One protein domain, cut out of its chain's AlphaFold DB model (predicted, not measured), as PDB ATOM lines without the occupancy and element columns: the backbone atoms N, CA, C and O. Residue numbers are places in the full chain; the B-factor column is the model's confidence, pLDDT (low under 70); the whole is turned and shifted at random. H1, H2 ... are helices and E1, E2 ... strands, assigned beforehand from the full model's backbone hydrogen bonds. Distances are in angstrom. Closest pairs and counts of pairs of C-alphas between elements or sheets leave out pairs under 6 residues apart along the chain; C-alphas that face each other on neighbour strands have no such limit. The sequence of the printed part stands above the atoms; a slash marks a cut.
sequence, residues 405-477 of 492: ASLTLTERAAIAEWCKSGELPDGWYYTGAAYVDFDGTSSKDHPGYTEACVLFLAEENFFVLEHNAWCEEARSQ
ATOM      1  N   ALA A 405     221.360 183.841 160.865       89.19
ATOM      2  CA  ALA A 405     222.668 183.302 161.237       89.19
ATOM      3  C   ALA A 405     222.861 181.831 160.823       89.19
ATOM      4  O   ALA A 405     223.992 181.411 160.603       89.19
ATOM      5  N   SER A 406     221.775 181.063 160.688       89.50
ATOM      6  CA  SER A 406     221.810 179.649 160.288       89.50
ATOM      7  C   SER A 406     221.850 179.419 158.773       89.50
ATOM      8  O   SER A 406     221.996 178.278 158.340       89.50
ATOM      9  N   LEU A 407     221.710 180.477 157.963       90.38
ATOM     10  CA  LEU A 407     221.828 180.381 156.509       90.38
ATOM     11  C   LEU A 407     223.276 180.108 156.110       90.38
ATOM     12  O   LEU A 407     224.183 180.884 156.439       90.38
ATOM     13  N   THR A 408     223.471 179.029 155.361       92.56
ATOM     14  CA  THR A 408     224.768 178.632 154.817       92.56
ATOM     15  C   THR A 408     225.253 179.625 153.759       92.56
ATOM     16  O   THR A 408     224.473 180.367 153.158       92.56
ATOM     17  N   LEU A 409     226.563 179.636 153.495       90.56
ATOM     18  CA  LEU A 409     227.144 180.499 152.458       90.56
ATOM     19  C   LEU A 409     226.584 180.187 151.060       90.56
ATOM     20  O   LEU A 409     226.415 181.097 150.255       90.56
ATOM     21  N   THR A 410     226.261 178.921 150.790       93.06
ATOM     22  CA  THR A 410     225.669 178.471 149.525       93.06
ATOM     23  C   THR A 410     224.243 178.977 149.347       93.06
ATOM     24  O   THR A 410     223.914 179.495 148.286       93.06
ATOM     25  N   GLU A 411     223.414 178.905 150.389       91.50
ATOM     26  CA  GLU A 411     222.041 179.433 150.350       91.50
ATOM     27  C   GLU A 411     222.046 180.954 150.205       91.50
ATOM     28  O   GLU A 411     221.318 181.506 149.388       91.50
ATOM     29  N   ARG A 412     222.932 181.641 150.934       91.38
ATOM     30  CA  ARG A 412     223.106 183.093 150.814       91.38
ATOM     31  C   ARG A 412     223.487 183.512 149.398       91.38
ATOM     32  O   ARG A 412     222.974 184.524 148.925       91.38
ATOM     33  N   ALA A 413     224.366 182.755 148.740       91.12
ATOM     34  CA  ALA A 413     224.760 183.006 147.358       91.12
ATOM     35  C   ALA A 413     223.601 182.761 146.379       91.12
ATOM     36  O   ALA A 413     223.370 183.599 145.514       91.12
ATOM     37  N   ALA A 414     222.840 181.677 146.561       91.69
ATOM     38  CA  ALA A 414     221.672 181.370 145.735       91.69
ATOM     39  C   ALA A 414     220.573 182.438 145.863       91.69
ATOM     40  O   ALA A 414     220.039 182.894 144.857       91.69
ATOM     41  N   ILE A 415     220.290 182.908 147.084       91.94
ATOM     42  CA  ILE A 415     219.337 184.003 147.322       91.94
ATOM     43  C   ILE A 415     219.837 185.294 146.662       91.94
ATOM     44  O   ILE A 415     219.067 185.993 146.009       91.94
ATOM     45  N   ALA A 416     221.132 185.604 146.775       89.75
ATOM     46  CA  ALA A 416     221.709 186.785 146.137       89.75
ATOM     47  C   ALA A 416     221.644 186.712 144.602       89.75
ATOM     48  O   ALA A 416     221.426 187.731 143.948       89.75
ATOM     49  N   GLU A 417     221.834 185.530 144.016       90.81
ATOM     50  CA  GLU A 417     221.691 185.297 142.578       90.81
ATOM     51  C   GLU A 417     220.236 185.442 142.122       90.81
ATOM     52  O   GLU A 417     219.970 186.144 141.147       90.81
ATOM     53  N   TRP A 418     219.290 184.884 142.880       89.56
ATOM     54  CA  TRP A 418     217.863 185.068 142.632       89.56
ATOM     55  C   TRP A 418     217.471 186.551 142.663       89.56
ATOM     56  O   TRP A 418     216.854 187.043 141.718       89.56
ATOM     57  N   CYS A 419     217.930 187.309 143.665       90.19
ATOM     58  CA  CYS A 419     217.690 188.752 143.739       90.19
ATOM     59  C   CYS A 419     218.259 189.522 142.539       90.19
ATOM     60  O   CYS A 419     217.634 190.473 142.089       90.19
ATOM     61  N   LYS A 420     219.412 189.119 141.989       88.19
ATOM     62  CA  LYS A 420     219.995 189.761 140.794       88.19
ATOM     63  C   LYS A 420     219.150 189.572 139.536       88.19
ATOM     64  O   LYS A 420     219.257 190.384 138.624       88.19
ATOM     65  N   SER A 421     218.376 188.490 139.473       84.88
ATOM     66  CA  SER A 421     217.461 188.209 138.360       84.88
ATOM     67  C   SER A 421     216.100 188.899 138.499       84.88
ATOM     68  O   SER A 421     215.355 188.963 137.523       84.88
ATOM     69  N   GLY A 422     215.781 189.402 139.695       84.69
ATOM     70  CA  GLY A 422     214.543 190.115 139.984       84.69
ATOM     71  C   GLY A 422     214.588 191.590 139.586       84.69
ATOM     72  O   GLY A 422     215.630 192.138 139.225       84.69
ATOM     73  N   GLU A 423     213.430 192.240 139.666       87.38
ATOM     74  CA  GLU A 423     213.324 193.683 139.466       87.38
ATOM     75  C   GLU A 423     213.908 194.441 140.664       87.38
ATOM     76  O   GLU A 423     213.766 194.043 141.826       87.38
ATOM     77  N   LEU A 424     214.584 195.549 140.365       89.56
ATOM     78  CA  LEU A 424     215.061 196.468 141.388       89.56
ATOM     79  C   LEU A 424     213.867 197.225 141.981       89.56
ATOM     80  O   LEU A 424     212.983 197.630 141.226       89.56
ATOM     81  N   PRO A 425     213.846 197.466 143.303       88.88
ATOM     82  CA  PRO A 425     212.857 198.343 143.908       88.88
ATOM     83  C   PRO A 425     212.892 199.737 143.276       88.88
ATOM     84  O   PRO A 425     213.960 200.227 142.893       88.88
ATOM     85  N   ASP A 426     211.735 200.396 143.231       90.00
ATOM     86  CA  ASP A 426     211.632 201.769 142.746       90.00
ATOM     87  C   ASP A 426     212.645 202.665 143.461       90.00
ATOM     88  O   ASP A 426     212.766 202.672 144.687       90.00
ATOM     89  N   GLY A 427     213.397 203.427 142.675       89.94
ATOM     90  CA  GLY A 427     214.401 204.336 143.208       89.94
ATOM     91  C   GLY A 427     215.829 203.805 143.252       89.94
ATOM     92  O   GLY A 427     216.729 204.558 143.613       89.94
ATOM     93  N   TRP A 428     216.047 202.549 142.856       93.19
ATOM     94  CA  TRP A 428     217.363 201.918 142.828       93.19
ATOM     95  C   TRP A 428     217.846 201.646 141.406       93.19
ATOM     96  O   TRP A 428     217.083 201.253 140.527       93.19
ATOM     97  N   TYR A 429     219.152 201.788 141.187       91.62
ATOM     98  CA  TYR A 429     219.801 201.381 139.944       91.62
ATOM     99  C   TYR A 429     221.149 200.704 140.212       91.62
ATOM    100  O   TYR A 429     221.801 200.922 141.235       91.62
ATOM    101  N   TYR A 430     221.575 199.846 139.283       91.44
ATOM    102  CA  TYR A 430     222.849 199.135 139.377       91.44
ATOM    103  C   TYR A 430     223.914 199.796 138.500       91.44
ATOM    104  O   TYR A 430     223.748 199.941 137.292       91.44
ATOM    105  N   THR A 431     225.039 200.174 139.105       88.88
ATOM    106  CA  THR A 431     226.136 200.903 138.436       88.88
ATOM    107  C   THR A 431     227.160 199.999 137.741       88.88
ATOM    108  O   THR A 431     228.160 200.483 137.220       88.88
ATOM    109  N   GLY A 432     226.966 198.677 137.768       85.88
ATOM    110  CA  GLY A 432     227.967 197.696 137.335       85.88
ATOM    111  C   GLY A 432     228.907 197.233 138.455       85.88
ATOM    112  O   GLY A 432     229.493 196.160 138.335       85.88
ATOM    113  N   ALA A 433     229.004 197.994 139.554       86.75
ATOM    114  CA  ALA A 433     229.822 197.657 140.725       86.75
ATOM    115  C   ALA A 433     229.050 197.673 142.058       86.75
ATOM    116  O   ALA A 433     229.401 196.925 142.969       86.75
ATOM    117  N   ALA A 434     228.021 198.517 142.186       91.06
ATOM    118  CA  ALA A 434     227.191 198.640 143.386       91.06
ATOM    119  C   ALA A 434     225.752 199.053 143.038       91.06
ATOM    120  O   ALA A 434     225.501 199.644 141.981       91.06
ATOM    121  N   TYR A 435     224.822 198.769 143.947       92.00
ATOM    122  CA  TYR A 435     223.450 199.269 143.911       92.00
ATOM    123  C   TYR A 435     223.411 200.650 144.557       92.00
ATOM    124  O   TYR A 435     223.981 200.827 145.632       92.00
ATOM    125  N   VAL A 436     222.784 201.621 143.899       91.81
ATOM    126  CA  VAL A 436     222.719 203.012 144.364       91.81
ATOM    127  C   VAL A 436     221.267 203.479 144.325       91.81
ATOM    128  O   VAL A 436     220.577 203.224 143.335       91.81
ATOM    129  N   ASP A 437     220.804 204.108 145.403       93.44
ATOM    130  CA  ASP A 437     219.489 204.755 145.446       93.44
ATOM    131  C   ASP A 437     219.545 206.186 144.871       93.44
ATOM    132  O   ASP A 437     220.619 206.748 144.635       93.44
ATOM    133  N   PHE A 438     218.389 206.807 144.632       90.12
ATOM    134  CA  PHE A 438     218.337 208.197 144.164       90.12
ATOM    135  C   PHE A 438     218.867 209.230 145.172       90.12
ATOM    136  O   PHE A 438     219.226 210.334 144.759       90.12
ATOM    137  N   ASP A 439     218.959 208.875 146.452       89.44
ATOM    138  CA  ASP A 439     219.498 209.727 147.514       89.44
ATOM    139  C   ASP A 439     221.039 209.637 147.620       89.44
ATOM    140  O   ASP A 439     221.672 210.414 148.339       89.44
ATOM    141  N   GLY A 440     221.667 208.735 146.853       87.00
ATOM    142  CA  GLY A 440     223.112 208.517 146.787       87.00
ATOM    143  C   GLY A 440     223.656 207.465 147.762       87.00
ATOM    144  O   GLY A 440     224.875 207.276 147.837       87.00
ATOM    145  N   THR A 441     222.802 206.758 148.500       90.38
ATOM    146  CA  THR A 441     223.183 205.625 149.348       90.38
ATOM    147  C   THR A 441     223.589 204.446 148.471       90.38
ATOM    148  O   THR A 441     222.866 204.051 147.558       90.38
ATOM    149  N   SER A 442     224.756 203.856 148.745       90.44
ATOM    150  CA  SER A 442     225.265 202.712 147.983       90.44
ATOM    151  C   SER A 442     225.330 201.442 148.827       90.44
ATOM    152  O   SER A 442     225.723 201.469 149.993       90.44
ATOM    153  N   SER A 443     224.967 200.317 148.218       89.75
ATOM    154  CA  SER A 443     225.035 198.979 148.797       89.75
ATOM    155  C   SER A 443     225.758 198.029 147.845       89.75
ATOM    156  O   SER A 443     225.603 198.096 146.624       89.75
ATOM    157  N   LYS A 444     226.559 197.120 148.407       88.38
ATOM    158  CA  LYS A 444     227.174 196.024 147.638       88.38
ATOM    159  C   LYS A 444     226.184 194.895 147.365       88.38
ATOM    160  O   LYS A 444     226.292 194.229 146.340       88.38
ATOM    161  N   ASP A 445     225.225 194.718 148.265       87.31
ATOM    162  CA  ASP A 445     224.192 193.697 148.167       87.31
ATOM    163  C   ASP A 445     222.919 194.289 147.564       87.31
ATOM    164  O   ASP A 445     222.650 195.488 147.703       87.31
ATOM    165  N   HIS A 446     222.134 193.439 146.897       90.62
ATOM    166  CA  HIS A 446     220.854 193.838 146.319       90.62
ATOM    167  C   HIS A 446     219.946 194.423 147.419       90.62
ATOM    168  O   HIS A 446     219.842 193.813 148.484       90.62
ATOM    169  N   PRO A 447     219.256 195.557 147.201       88.94
ATOM    170  CA  PRO A 447     218.438 196.202 148.237       88.94
ATOM    171  C   PRO A 447     217.338 195.280 148.795       88.94
ATOM    172  O   PRO A 447     217.082 195.277 149.996       88.94
ATOM    173  N   GLY A 448     216.761 194.416 147.954       88.56
ATOM    174  CA  GLY A 448     215.794 193.386 148.366       88.56
ATOM    175  C   GLY A 448     216.396 192.116 148.993       88.56
ATOM    176  O   GLY A 448     215.659 191.190 149.310       88.56
ATOM    177  N   TYR A 449     217.721 192.020 149.162       89.81
ATOM    178  CA  TYR A 449     218.381 190.792 149.630       89.81
ATOM    179  C   TYR A 449     217.937 190.371 151.035       89.81
ATOM    180  O   TYR A 449     217.654 189.199 151.283       89.81
ATOM    181  N   THR A 450     217.860 191.329 151.957       89.88
ATOM    182  CA  THR A 450     217.436 191.064 153.337       89.88
ATOM    183  C   THR A 450     215.992 190.571 153.380       89.88
ATOM    184  O   THR A 450     215.699 189.605 154.080       89.88
ATOM    185  N   GLU A 451     215.104 191.188 152.598       90.62
ATOM    186  CA  GLU A 451     213.700 190.783 152.492       90.62
ATOM    187  C   GLU A 451     213.562 189.388 151.868       90.62
ATOM    188  O   GLU A 451     212.864 188.537 152.416       90.62
ATOM    189  N   ALA A 452     214.318 189.099 150.807       90.56
ATOM    190  CA  ALA A 452     214.378 187.772 150.198       90.56
ATOM    191  C   ALA A 452     214.856 186.692 151.183       90.56
ATOM    192  O   ALA A 452     214.300 185.596 151.223       90.56
ATOM    193  N   CYS A 453     215.848 187.002 152.026       91.69
ATOM    194  CA  CYS A 453     216.289 186.087 153.079       91.69
ATOM    195  C   CYS A 453     215.194 185.846 154.127       91.69
ATOM    196  O   CYS A 453     215.060 184.727 154.619       91.69
ATOM    197  N   VAL A 454     214.416 186.875 154.482       92.50
ATOM    198  CA  VAL A 454     213.287 186.748 155.417       92.50
ATOM    199  C   VAL A 454     212.176 185.887 154.814       92.50
ATOM    200  O   VAL A 454     211.673 185.010 155.509       92.50
ATOM    201  N   LEU A 455     211.837 186.079 153.536       91.44
ATOM    202  CA  LEU A 455     210.837 185.269 152.832       91.44
ATOM    203  C   LEU A 455     211.260 183.799 152.729       91.44
ATOM    204  O   LEU A 455     210.487 182.919 153.098       91.44
ATOM    205  N   PHE A 456     212.506 183.538 152.329       92.44
ATOM    206  CA  PHE A 456     213.056 182.182 152.273       92.44
ATOM    207  C   PHE A 456     213.022 181.495 153.646       92.44
ATOM    208  O   PHE A 456     212.598 180.349 153.777       92.44
ATOM    209  N   LEU A 457     213.423 182.210 154.702       93.31
ATOM    210  CA  LEU A 457     213.340 181.686 156.063       93.31
ATOM    211  C   LEU A 457     211.899 181.474 156.523       93.31
ATOM    212  O   LEU A 457     211.667 180.558 157.302       93.31
ATOM    213  N   ALA A 458     210.948 182.306 156.096       91.56
ATOM    214  CA  ALA A 458     209.541 182.140 156.439       91.56
ATOM    215  C   ALA A 458     208.965 180.857 155.824       91.56
ATOM    216  O   ALA A 458     208.268 180.123 156.520       91.56
ATOM    217  N   GLU A 459     209.308 180.552 154.571       91.06
ATOM    218  CA  GLU A 459     208.912 179.314 153.891       91.06
ATOM    219  C   GLU A 459     209.547 178.076 154.543       91.06
ATOM    220  O   GLU A 459     208.850 177.143 154.932       91.06
ATOM    221  N   GLU A 460     210.859 178.091 154.776       90.50
ATOM    222  CA  GLU A 460     211.552 176.994 155.464       90.50
ATOM    223  C   GLU A 460     211.024 176.785 156.891       90.50
ATOM    224  O   GLU A 460     210.795 175.657 157.339       90.50
ATOM    225  N   ASN A 461     210.797 177.880 157.621       93.75
ATOM    226  CA  ASN A 461     210.269 177.808 158.974       93.75
ATOM    227  C   ASN A 461     208.804 177.387 159.009       93.75
ATOM    228  O   ASN A 461     208.404 176.812 160.015       93.75
ATOM    229  N   PHE A 462     208.017 177.609 157.955       92.44
ATOM    230  CA  PHE A 462     206.649 177.100 157.878       92.44
ATOM    231  C   PHE A 462     206.633 175.574 158.036       92.44
ATOM    232  O   PHE A 462     205.962 175.059 158.930       92.44
ATOM    233  N   PHE A 463     207.473 174.858 157.281       89.56
ATOM    234  CA  PHE A 463     207.594 173.399 157.395       89.56
ATOM    235  C   PHE A 463     208.156 172.953 158.748       89.56
ATOM    236  O   PHE A 463     207.737 171.936 159.304       89.56
ATOM    237  N   VAL A 464     209.104 173.709 159.312       89.88
ATOM    238  CA  VAL A 464     209.638 173.424 160.653       89.88
ATOM    239  C   VAL A 464     208.556 173.588 161.721       89.88
ATOM    240  O   VAL A 464     208.470 172.761 162.627       89.88
ATOM    241  N   LEU A 465     207.724 174.624 161.623       90.94
ATOM    242  CA  LEU A 465     206.627 174.879 162.551       90.94
ATOM    243  C   LEU A 465     205.534 173.817 162.429       90.94
ATOM    244  O   LEU A 465     205.097 173.308 163.455       90.94
ATOM    245  N   GLU A 466     205.156 173.432 161.211       90.38
ATOM    246  CA  GLU A 466     204.205 172.341 160.971       90.38
ATOM    247  C   GLU A 466     204.723 171.016 161.550       90.38
ATOM    248  O   GLU A 466     204.025 170.335 162.301       90.38
ATOM    249  N   HIS A 467     205.996 170.689 161.305       85.19
ATOM    250  CA  HIS A 467     206.633 169.513 161.891       85.19
ATOM    251  C   HIS A 467     206.685 169.570 163.423       85.19
ATOM    252  O   HIS A 467     206.471 168.557 164.089       85.19
ATOM    253  N   ASN A 468     206.972 170.740 163.998       89.62
ATOM    254  CA  ASN A 468     207.008 170.930 165.444       89.62
ATOM    255  C   ASN A 468     205.614 170.823 166.071       89.62
ATOM    256  O   ASN A 468     205.500 170.241 167.147       89.62
ATOM    257  N   ALA A 469     204.575 171.318 165.395       88.88
ATOM    258  CA  ALA A 469     203.186 171.156 165.811       88.88
ATOM    259  C   ALA A 469     202.778 169.677 165.793       88.88
ATOM    260  O   ALA A 469     202.261 169.175 166.788       88.88
ATOM    261  N   TRP A 470     203.115 168.943 164.725       88.88
ATOM    262  CA  TRP A 470     202.935 167.489 164.677       88.88
ATOM    263  C   TRP A 470     203.713 166.775 165.794       88.88
ATOM    264  O   TRP A 470     203.188 165.869 166.437       88.88
ATOM    265  N   CYS A 471     204.950 167.194 166.081       83.88
ATOM    266  CA  CYS A 471     205.736 166.642 167.185       83.88
ATOM    267  C   CYS A 471     205.077 166.892 168.546       83.88
ATOM    268  O   CYS A 471     205.095 166.012 169.405       83.88
ATOM    269  N   GLU A 472     204.523 168.082 168.768       85.69
ATOM    270  CA  GLU A 472     203.814 168.437 169.998       85.69
ATOM    271  C   GLU A 472     202.531 167.618 170.158       85.69
ATOM    272  O   GLU A 472     202.312 167.030 171.220       85.69
ATOM    273  N   GLU A 473     201.743 167.489 169.091       83.44
ATOM    274  CA  GLU A 473     200.561 166.635 169.071       83.44
ATOM    275  C   GLU A 473     200.936 165.176 169.365       83.44
ATOM    276  O   GLU A 473     200.394 164.575 170.295       83.44
ATOM    277  N   ALA A 474     201.934 164.632 168.661       80.06
ATOM    278  CA  ALA A 474     202.418 163.273 168.872       80.06
ATOM    279  C   ALA A 474     202.872 163.045 170.321       80.06
ATOM    280  O   ALA A 474     202.556 162.009 170.901       80.06
ATOM    281  N   ARG A 475     203.560 164.017 170.941       80.94
ATOM    282  CA  ARG A 475     203.947 163.957 172.361       80.94
ATOM    283  C   ARG A 475     202.757 164.010 173.306       80.94
ATOM    284  O   ARG A 475     202.756 163.289 174.298       80.94
ATOM    285  N   SER A 476     201.760 164.842 173.012       78.19
ATOM    286  CA  SER A 476     200.548 164.956 173.830       78.19
ATOM    287  C   SER A 476     199.726 163.661 173.840       78.19
ATOM    288  O   SER A 476     199.095 163.335 174.842       78.19
ATOM    289  N   GLN A 477     199.793 162.890 172.749       77.56
ATOM    290  CA  GLN A 477     199.123 161.599 172.597       77.56
ATOM    291  C   GLN A 477     199.885 160.435 173.250       77.56
ATOM    292  O   GLN A 477     199.341 159.333 173.358       77.56
TER     293      GLN A 477
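AT A GLANCE: This is residues 405 to 477 of the 492 residues of the protein "Hypothetical protein" of Mantoniella antarctica (UniProt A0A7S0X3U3). A short helix, H1, leads into a small hairpin, E1 and E2, and a long helix, H2, then begins beside H1 and runs out into an arm that sticks out, made by residues 458 to 477, of which 458 to 476 belong to H2. The 73 printed residues are mostly helix, with order H1, E1, E2, H2 and an antiparallel sheet E1 - E2. The whole is extended, with a radius of gyration of the C-alphas of 17.5 A and spans of 58 by 23 by 19 A.

IN THESE COORDINATES: H1, residues 409 to 421, begins at C-alpha 409 (227.144, 180.499, 152.458) and is 18.8 A long. E1 is residues 428 to 430, 7.1 A; E2 is 435 to 437, 6.9 A. H2, residues 449 to 476, 39.6 A, ends at C-alpha 476 (200.548, 164.956, 173.830), with a kink of 26 degrees near residue 462.

HOW THE PARTS SIT: H1 touches H2 at residues 449 to 453 alone, closest C-alphas Ala 416 and Tyr 449, 6.3 A, opposite ways at a steep tilt of 52 degrees. In the hairpin, N 429 and O 436 are 3.0 A apart, within hydrogen-bond range. Every O i to N i+4 pair is within range in H1, 23 of 24 in H2.

THE WHOLE: The farthest C-alphas, Gly 440 and Gln 477, are 58.7 A apart. The printed part has no cut, E2 to H2 is a long link, and no printed residue is under 70 in pLDDT.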